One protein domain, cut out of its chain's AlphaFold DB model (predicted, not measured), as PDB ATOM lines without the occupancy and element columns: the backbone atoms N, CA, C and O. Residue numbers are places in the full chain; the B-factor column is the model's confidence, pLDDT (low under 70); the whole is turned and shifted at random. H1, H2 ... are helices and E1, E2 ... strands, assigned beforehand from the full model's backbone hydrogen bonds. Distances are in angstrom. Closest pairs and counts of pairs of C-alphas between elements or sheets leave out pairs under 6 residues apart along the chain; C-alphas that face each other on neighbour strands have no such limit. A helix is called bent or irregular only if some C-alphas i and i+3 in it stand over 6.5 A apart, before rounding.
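This is residues 64 to 127 of the 127 residues of an uncharacterized protein of Moniliophthora perniciosa (strain FA553 / isolate CP02) (UniProt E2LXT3). Two small hairpins of two strands each, E1 with E2 and E3 with E4, stand loosely face to face as two thin layers, and the one helix, H1, lies at one side of them, by the start of E1 and the end of E2. After E4 a tail without a named element, residues 117 to 127, runs away from H1. The printed part has 64 residues with one named helix and four named strands, in the order E1, E2, H1, E3, E4; both sheets are antiparallel. The class is mixed, helices and strands, though named elements hold only 31 of the 64 residues. The whole is compact, with a radius of gyration of the C-alphas of 11.8 A and spans of 33 by 28 by 19 A.

The first strand, E1, residues 66 to 70, forms a hairpin with E2, residues 76 to 79, through a tight link of 5 residues. They are antiparallel, with 145 degrees between their directions; N 68 and O 77 are 2.8 A apart and N 79 and O 66 2.9 A, both within hydrogen-bond range. A tight link leads to H1, residues 85 to 94, where every O i to N i+4 pair is within hydrogen-bond range. The closest C-alphas of E2 and H1 are those of Leu 79 and His 88, 6.5 A apart; those of E1 and H1 are Met 66 and His 88, 7.8 A. A short link of 6 residues leads to E3, residues 101 to 107. E1 and E3 are near each other, with 9 pairs of C-alphas within 10 A. E3 and E4, residues 112 to 116, are an antiparallel hairpin with a tight link, at 132 degrees; N 106 and O 114 are within hydrogen-bond range at 2.8 A, as are N 116 and O 104 at 2.8 A. E4 is apart from E1, E2 and H1, and E2 is apart from E3.

E1 begins at C-alpha 66 (-45.565, 5.329, -95.292) and measures 13.3 A from first to last C-alpha; E2 measures 10.4 A. H1 is 14.3 A long and is not bent. E3, the longest strand with 7 residues, begins at C-alpha 101 (-47.331, 15.636, -98.518) and measures 18.0 A. E4, 13.3 A long, ends at C-alpha 116 (-40.198, 13.915, -107.299).

The two C-alphas farthest apart are those of Ser 82 and Val 126, 33.3 A. The printed part has no cut and no long link between its named elements, and it ends at Trp 127, the chain's last residue. The mean pLDDT of the printed part is 83.6, and the model's confidence is under 70 at residues 125 to 127.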
ATOM      1  N   SER A  64     -43.183   4.322 -88.735       79.12
ATOM      2  CA  SER A  64     -44.142   3.498 -89.452       79.12
ATOM      3  C   SER A  64     -43.895   3.486 -90.958       79.12
ATOM      4  O   SER A  64     -43.336   4.438 -91.526       79.12
ATOM      5  N   PRO A  65     -44.364   2.427 -91.637       85.69
ATOM      6  CA  PRO A  65     -44.490   2.445 -93.081       85.69
ATOM      7  C   PRO A  65     -45.259   3.684 -93.534       85.69
ATOM      8  O   PRO A  65     -46.210   4.140 -92.890       85.69
ATOM      9  N   MET A  66     -44.849   4.230 -94.668       89.81
ATOM     10  CA  MET A  66     -45.565   5.329 -95.292       89.81
ATOM     11  C   MET A  66     -46.574   4.783 -96.273       89.81
ATOM     12  O   MET A  66     -46.263   3.921 -97.092       89.81
ATOM     13  N   LEU A  67     -47.767   5.344 -96.221       90.62
ATOM     14  CA  LEU A  67     -48.826   5.078 -97.163       90.62
ATOM     15  C   LEU A  67     -48.725   6.052 -98.331       90.62
ATOM     16  O   LEU A  67     -48.728   7.266 -98.132       90.62
ATOM     17  N   ILE A  68     -48.658   5.503 -99.539       91.38
ATOM     18  CA  ILE A  68     -48.640   6.244-100.795       91.38
ATOM     19  C   ILE A  68     -49.910   5.894-101.563       91.38
ATOM     20  O   ILE A  68     -50.207   4.726-101.819       91.38
ATOM     21  N   THR A  69     -50.666   6.920-101.922       89.69
ATOM     22  CA  THR A  69     -51.960   6.786-102.598       89.69
ATOM     23  C   THR A  69     -52.026   7.779-103.746       89.69
ATOM     24  O   THR A  69     -51.516   8.890-103.617       89.69
ATOM     25  N   ASP A  70     -52.626   7.423-104.877       87.00
ATOM     26  CA  ASP A  70     -52.955   8.419-105.899       87.00
ATOM     27  C   ASP A  70     -54.123   9.303-105.451       87.00
ATOM     28  O   ASP A  70     -54.905   8.952-104.568       87.00
ATOM     29  N   GLN A  71     -54.267  10.454-106.108       77.62
ATOM     30  CA  GLN A  71     -55.343  11.409-105.828       77.62
ATOM     31  C   GLN A  71     -56.768  10.844-106.001       77.62
ATOM     32  O   GLN A  71     -57.711  11.428-105.475       77.62
ATOM     33  N   TRP A  72     -56.947   9.739-106.734       76.75
ATOM     34  CA  TRP A  72     -58.252   9.095-106.925       76.75
ATOM     35  C   TRP A  72     -58.446   7.839-106.066       76.75
ATOM     36  O   TRP A  72     -59.510   7.228-106.131       76.75
ATOM     37  N   GLY A  73     -57.446   7.438-105.273       75.38
ATOM     38  CA  GLY A  73     -57.491   6.195-104.500       75.38
ATOM     39  C   GLY A  73     -57.546   4.928-105.363       75.38
ATOM     40  O   GLY A  73     -57.956   3.875-104.881       75.38
ATOM     41  N   SER A  74     -57.153   5.018-106.635       74.81
ATOM     42  CA  SER A  74     -57.079   3.900-107.581       74.81
ATOM     43  C   SER A  74     -56.033   2.865-107.175       74.81
ATOM     44  O   SER A  74     -56.136   1.700-107.559       74.81
ATOM     45  N   PHE A  75     -55.005   3.276-106.432       80.69
ATOM     46  CA  PHE A  75     -54.038   2.365-105.853       80.69
ATOM     47  C   PHE A  75     -53.555   2.819-104.482       80.69
ATOM     48  O   PHE A  75     -53.508   3.999-104.151       80.69
ATOM     49  N   THR A  76     -53.144   1.839-103.686       86.56
ATOM     50  CA  THR A  76     -52.584   2.050-102.356       86.56
ATOM     51  C   THR A  76     -51.354   1.168-102.212       86.56
ATOM     52  O   THR A  76     -51.430  -0.044-102.404       86.56
ATOM     53  N   VAL A  77     -50.211   1.781-101.919       89.31
ATOM     54  CA  VAL A  77     -48.932   1.089-101.724       89.31
ATOM     55  C   VAL A  77     -48.220   1.632-100.494       89.31
ATOM     56  O   VAL A  77     -48.501   2.736-100.029       89.31
ATOM     57  N   TYR A  78     -47.284   0.854 -99.975       90.12
ATOM     58  CA  TYR A  78     -46.535   1.158 -98.770       90.12
ATOM     59  C   TYR A  78     -45.049   1.269 -99.088       90.12
ATOM     60  O   TYR A  78     -44.487   0.405 -99.763       90.12
ATOM     61  N   LEU A  79     -44.414   2.316 -98.572       90.69
ATOM     62  CA  LEU A  79     -42.964   2.449 -98.507       90.69
ATOM     63  C   LEU A  79     -42.519   2.046 -97.100       90.69
ATOM     64  O   LEU A  79     -42.863   2.706 -96.117       90.69
ATOM     65  N   GLN A  80     -41.793   0.935 -97.010       89.69
ATOM     66  CA  GLN A  80     -41.322   0.356 -95.752       89.69
ATOM     67  C   GLN A  80     -39.832   0.627 -95.565       89.69
ATOM     68  O   GLN A  80     -39.050   0.436 -96.495       89.69
ATOM     69  N   GLU A  81     -39.435   0.996 -94.346       89.38
ATOM     70  CA  GLU A  81     -38.023   1.183 -93.991       89.38
ATOM     71  C   GLU A  81     -37.215  -0.113 -94.174       89.38
ATOM     72  O   GLU A  81     -36.099  -0.082 -94.681       89.38
ATOM     73  N   SER A  82     -37.803  -1.269 -93.853       87.25
ATOM     74  CA  SER A  82     -37.169  -2.583 -94.017       87.25
ATOM     75  C   SER A  82     -36.871  -2.951 -95.476       87.25
ATOM     76  O   SER A  82     -35.961  -3.738 -95.737       87.25
ATOM     77  N   GLN A  83     -37.626  -2.394 -96.429       86.38
ATOM     78  CA  GLN A  83     -37.477  -2.675 -97.859       86.38
ATOM     79  C   GLN A  83     -36.598  -1.646 -98.569       86.38
ATOM     80  O   GLN A  83     -35.797  -2.012 -99.428       86.38
ATOM     81  N   ASP A  84     -36.760  -0.367 -98.232       88.38
ATOM     82  CA  ASP A  84     -36.053   0.743 -98.865       88.38
ATOM     83  C   ASP A  84     -35.749   1.843 -97.829       88.38
ATOM     84  O   ASP A  84     -36.422   2.881 -97.788       88.38
ATOM     85  N   PRO A  85     -34.742   1.623 -96.958       90.25
ATOM     86  CA  PRO A  85     -34.441   2.534 -95.854       90.25
ATOM     87  C   PRO A  85     -33.950   3.898 -96.350       90.25
ATOM     88  O   PRO A  85     -34.182   4.918 -95.705       90.25
ATOM     89  N   THR A  86     -33.289   3.940 -97.511       90.25
ATOM     90  CA  THR A  86     -32.796   5.185 -98.109       90.25
ATOM     91  C   THR A  86     -33.954   6.063 -98.562       90.25
ATOM     92  O   THR A  86     -34.052   7.210 -98.124       90.25
ATOM     93  N   SER A  87     -34.866   5.526 -99.375       89.50
ATOM     94  CA  SER A  87     -36.032   6.281 -99.837       89.50
ATOM     95  C   SER A  87     -36.964   6.647 -98.686       89.50
ATOM     96  O   SER A  87     -37.503   7.751 -98.661       89.50
ATOM     97  N   HIS A  88     -37.143   5.750 -97.710       90.38
ATOM     98  CA  HIS A  88     -37.944   6.030 -96.516       90.38
ATOM     99  C   HIS A  88     -37.381   7.222 -95.734       90.38
ATOM    100  O   HIS A  88     -38.111   8.180 -95.479       90.38
ATOM    101  N   ALA A  89     -36.074   7.249 -95.460       90.12
ATOM    102  CA  ALA A  89     -35.435   8.373 -94.778       90.12
ATOM    103  C   ALA A  89     -35.557   9.696 -95.563       90.12
ATOM    104  O   ALA A  89     -35.833  10.745 -94.971       90.12
ATOM    105  N   GLU A  90     -35.401   9.667 -96.890       90.50
ATOM    106  CA  GLU A  90     -35.579  10.854 -97.737       90.50
ATOM    107  C   GLU A  90     -37.010  11.394 -97.666       90.50
ATOM    108  O   GLU A  90     -37.222  12.597 -97.493       90.50
ATOM    109  N   VAL A  91     -38.007  10.514 -97.755       88.88
ATOM    110  CA  VAL A  91     -39.412  10.915 -97.682       88.88
ATOM    111  C   VAL A  91     -39.764  11.424 -96.279       88.88
ATOM    112  O   VAL A  91     -40.435  12.450 -96.168       88.88
ATOM    113  N   MET A  92     -39.243  10.809 -95.209       88.50
ATOM    114  CA  MET A  92     -39.406  11.304 -93.832       88.50
ATOM    115  C   MET A  92     -38.858  12.726 -93.695       88.50
ATOM    116  O   MET A  92     -39.500  13.588 -93.094       88.50
ATOM    117  N   ASN A  93     -37.690  12.995 -94.284       88.88
ATOM    118  CA  ASN A  93     -37.079  14.321 -94.275       88.88
ATOM    119  C   ASN A  93     -37.965  15.358 -94.989       88.88
ATOM    120  O   ASN A  93     -38.152  16.471 -94.501       88.88
ATOM    121  N   VAL A  94     -38.576  14.979 -96.111       87.12
ATOM    122  CA  VAL A  94     -39.514  15.829 -96.863       87.12
ATOM    123  C   VAL A  94     -40.806  16.102 -96.080       87.12
ATOM    124  O   VAL A  94     -41.429  17.153 -96.252       87.12
ATOM    125  N   MET A  95     -41.209  15.166 -95.226       86.12
ATOM    126  CA  MET A  95     -42.414  15.240 -94.401       86.12
ATOM    127  C   MET A  95     -42.201  15.920 -93.045       86.12
ATOM    128  O   MET A  95     -43.155  16.006 -92.278       86.12
ATOM    129  N   GLN A  96     -41.003  16.422 -92.723       84.06
ATOM    130  CA  GLN A  96     -40.719  17.023 -91.414       84.06
ATOM    131  C   GLN A  96     -41.784  18.049 -90.989       84.06
ATOM    132  O   GLN A  96     -41.986  19.079 -91.635       84.06
ATOM    133  N   GLY A  97     -42.476  17.743 -89.884       79.44
ATOM    134  CA  GLY A  97     -43.537  18.582 -89.314       79.44
ATOM    135  C   GLY A  97     -44.874  18.561 -90.066       79.44
ATOM    136  O   GLY A  97     -45.731  19.394 -89.779       79.44
ATOM    137  N   ARG A  98     -45.071  17.646 -91.026       84.69
ATOM    138  CA  ARG A  98     -46.291  17.513 -91.837       84.69
ATOM    139  C   ARG A  98     -46.916  16.130 -91.664       84.69
ATOM    140  O   ARG A  98     -46.216  15.125 -91.620       84.69
ATOM    141  N   HIS A  99     -48.246  16.083 -91.617       85.69
ATOM    142  CA  HIS A  99     -49.000  14.825 -91.539       85.69
ATOM    143  C   HIS A  99     -49.168  14.143 -92.902       85.69
ATOM    144  O   HIS A  99     -49.347  12.931 -92.968       85.69
ATOM    145  N   GLU A 100     -49.073  14.909 -93.987       90.00
ATOM    146  CA  GLU A 100     -49.109  14.407 -95.354       90.00
ATOM    147  C   GLU A 100     -48.382  15.364 -96.302       90.00
ATOM    148  O   GLU A 100     -48.221  16.557 -96.016       90.00
ATOM    149  N   VAL A 101     -47.916  14.842 -97.436       89.69
ATOM    150  CA  VAL A 101     -47.331  15.636 -98.518       89.69
ATOM    151  C   VAL A 101     -47.822  15.165 -99.882       89.69
ATOM    152  O   VAL A 101     -47.890  13.971-100.159       89.69
ATOM    153  N   TYR A 102     -48.092  16.128-100.762       90.31
ATOM    154  CA  TYR A 102     -48.448  15.884-102.158       90.31
ATOM    155  C   TYR A 102     -47.200  15.922-103.034       90.31
ATOM    156  O   TYR A 102     -46.468  16.919-103.031       90.31
ATOM    157  N   ARG A 103     -46.925  14.859-103.789       91.00
ATOM    158  CA  ARG A 103     -45.746  14.779-104.664       91.00
ATOM    159  C   ARG A 103     -46.100  14.229-106.031       91.00
ATOM    160  O   ARG A 103     -47.025  13.442-106.185       91.00
ATOM    161  N   TRP A 104     -45.346  14.657-107.038       88.88
ATOM    162  CA  TRP A 104     -45.446  14.059-108.363       88.88
ATOM    163  C   TRP A 104     -44.767  12.699-108.351       88.88
ATOM    164  O   TRP A 104     -43.591  12.603-108.007       88.88
ATOM    165  N   ALA A 105     -45.482  11.669-108.772       88.81
ATOM    166  CA  ALA A 105     -44.935  10.351-109.017       88.81
ATOM    167  C   ALA A 105     -45.038  10.013-110.502       88.81
ATOM    168  O   ALA A 105     -45.894  10.508-111.233       88.81
ATOM    169  N   LYS A 106     -44.135   9.156-110.955       86.88
ATOM    170  CA  LYS A 106     -44.222   8.456-112.224       86.88
ATOM    171  C   LYS A 106     -44.044   6.980-111.930       86.88
ATOM    172  O   LYS A 106     -43.226   6.604-111.095       86.88
ATOM    173  N   ARG A 107     -44.766   6.136-112.651       82.31
ATOM    174  CA  ARG A 107     -44.565   4.702-112.551       82.31
ATOM    175  C   ARG A 107     -43.403   4.230-113.420       82.31
ATOM    176  O   ARG A 107     -43.302   4.606-114.587       82.31
ATOM    177  N   SER A 108     -42.540   3.410-112.832       76.81
ATOM    178  CA  SER A 108     -41.334   2.870-113.474       76.81
ATOM    179  C   SER A 108     -41.460   1.363-113.696       76.81
ATOM    180  O   SER A 108     -40.941   0.835-114.674       76.81
ATOM    181  N   SER A 109     -42.183   0.676-112.806       76.31
ATOM    182  CA  SER A 109     -42.533  -0.743-112.903       76.31
ATOM    183  C   SER A 109     -43.789  -1.038-112.068       76.31
ATOM    184  O   SER A 109     -44.429  -0.131-111.534       76.31
ATOM    185  N   ASN A 110     -44.150  -2.311-111.924       71.88
ATOM    186  CA  ASN A 110     -45.326  -2.718-111.162       71.88
ATOM    187  C   ASN A 110     -45.246  -2.314-109.682       71.88
ATOM    188  O   ASN A 110     -46.254  -1.875-109.138       71.88
ATOM    189  N   LEU A 111     -44.049  -2.406-109.094       76.31
ATOM    190  CA  LEU A 111     -43.739  -2.117-107.686       76.31
ATOM    191  C   LEU A 111     -42.639  -1.051-107.524       76.31
ATOM    192  O   LEU A 111     -42.060  -0.901-106.451       76.31
ATOM    193  N   GLN A 112     -42.316  -0.328-108.600       81.88
ATOM    194  CA  GLN A 112     -41.352   0.771-108.554       81.88
ATOM    195  C   GLN A 112     -41.998   2.046-109.058       81.88
ATOM    196  O   GLN A 112     -42.521   2.110-110.180       81.88
ATOM    197  N   PHE A 113     -41.895   3.075-108.232       85.38
ATOM    198  CA  PHE A 113     -42.305   4.425-108.556       85.38
ATOM    199  C   PHE A 113     -41.062   5.299-108.571       85.38
ATOM    200  O   PHE A 113     -40.085   5.037-107.883       85.38
ATOM    201  N   SER A 114     -41.081   6.351-109.365       87.38
ATOM    202  CA  SER A 114     -40.145   7.449-109.225       87.38
ATOM    203  C   SER A 114     -40.925   8.636-108.695       87.38
ATOM    204  O   SER A 114     -41.870   9.083-109.343       87.38
ATOM    205  N   VAL A 115     -40.552   9.140-107.525       87.88
ATOM    206  CA  VAL A 115     -41.211  10.273-106.874       87.88
ATOM    207  C   VAL A 115     -40.307  11.494-106.957       87.88
ATOM    208  O   VAL A 115     -39.097  11.420-106.760       87.88
ATOM    209  N   CYS A 116     -40.893  12.641-107.278       89.12
ATOM    210  CA  CYS A 116     -40.198  13.915-107.299       89.12
ATOM    211  C   CYS A 116     -40.291  14.574-105.923       89.12
ATOM    212  O   CYS A 116     -41.232  15.318-105.652       89.12
ATOM    213  N   LEU A 117     -39.318  14.293-105.056       84.12
ATOM    214  CA  LEU A 117     -39.292  14.776-103.672       84.12
ATOM    215  C   LEU A 117     -39.088  16.293-103.565       84.12
ATOM    216  O   LEU A 117     -39.742  16.944-102.746       84.12
ATOM    217  N   ASP A 118     -38.287  16.854-104.473       80.19
ATOM    218  CA  ASP A 118     -37.994  18.292-104.583       80.19
ATOM    219  C   ASP A 118     -39.162  19.099-105.175       80.19
ATOM    220  O   ASP A 118     -39.134  20.331-105.242       80.19
ATOM    221  N   GLY A 119     -40.172  18.404-105.700       72.94
ATOM    222  CA  GLY A 119     -41.204  18.991-106.527       72.94
ATOM    223  C   GLY A 119     -42.597  18.900-105.940       72.94
ATOM    224  O   GLY A 119     -43.381  18.055-106.362       72.94
ATOM    225  N   ALA A 120     -42.938  19.831-105.053       74.88
ATOM    226  CA  ALA A 120     -44.324  20.030-104.641       74.88
ATOM    227  C   ALA A 120     -45.181  20.602-105.799       74.88
ATOM    228  O   ALA A 120     -44.640  21.283-106.691       74.88
ATOM    229  N   PRO A 121     -46.500  20.332-105.816       75.38
ATOM    230  CA  PRO A 121     -47.438  21.095-106.633       75.38
ATOM    231  C   PRO A 121     -47.410  22.582-106.234       75.38
ATOM    232  O   PRO A 121     -47.058  22.932-105.112       75.38
ATOM    233  N   VAL A 122     -47.741  23.473-107.177       73.75
ATOM    234  CA  VAL A 122     -47.722  24.939-106.960       73.75
ATOM    235  C   VAL A 122     -48.727  25.366-105.887       73.75
ATOM    236  O   VAL A 122     -48.544  26.378-105.215       73.75
ATOM    237  N   THR A 123     -49.790  24.591-105.727       72.19
ATOM    238  CA  THR A 123     -50.823  24.804-104.723       72.19
ATOM    239  C   THR A 123     -51.196  23.440-104.174       72.19
ATOM    240  O   THR A 123     -51.335  22.494-104.958       72.19
ATOM    241  N   ASP A 124     -51.321  23.341-102.852       70.38
ATOM    242  CA  ASP A 124     -51.887  22.143-102.248       70.38
ATOM    243  C   ASP A 124     -53.321  21.989-102.769       70.38
ATOM    244  O   ASP A 124     -54.060  22.980-102.848       70.38
ATOM    245  N   PRO A 125     -53.710  20.790-103.210       68.19
ATOM    246  CA  PRO A 125     -55.036  20.604-103.759       68.19
ATOM    247  C   PRO A 125     -56.110  20.856-102.691       68.19
ATOM    248  O   PRO A 125     -56.032  20.326-101.588       68.19
ATOM    249  N   VAL A 126     -57.115  21.668-103.020       65.44
ATOM    250  CA  VAL A 126     -58.323  21.864-102.201       65.44
ATOM    251  C   VAL A 126     -59.379  20.914-102.754       65.44
ATOM    252  O   VAL A 126     -59.987  21.214-103.784       65.44
ATOM    253  N   TRP A 127     -59.531  19.747-102.139       59.94
ATOM    254  CA  TRP A 127     -60.603  18.800-102.451       59.94
ATOM    255  C   TRP A 127     -61.571  18.715-101.280       59.94
ATOM    256  O   TRP A 127     -61.083  18.701-100.126       59.94
TER     257      TRP A 127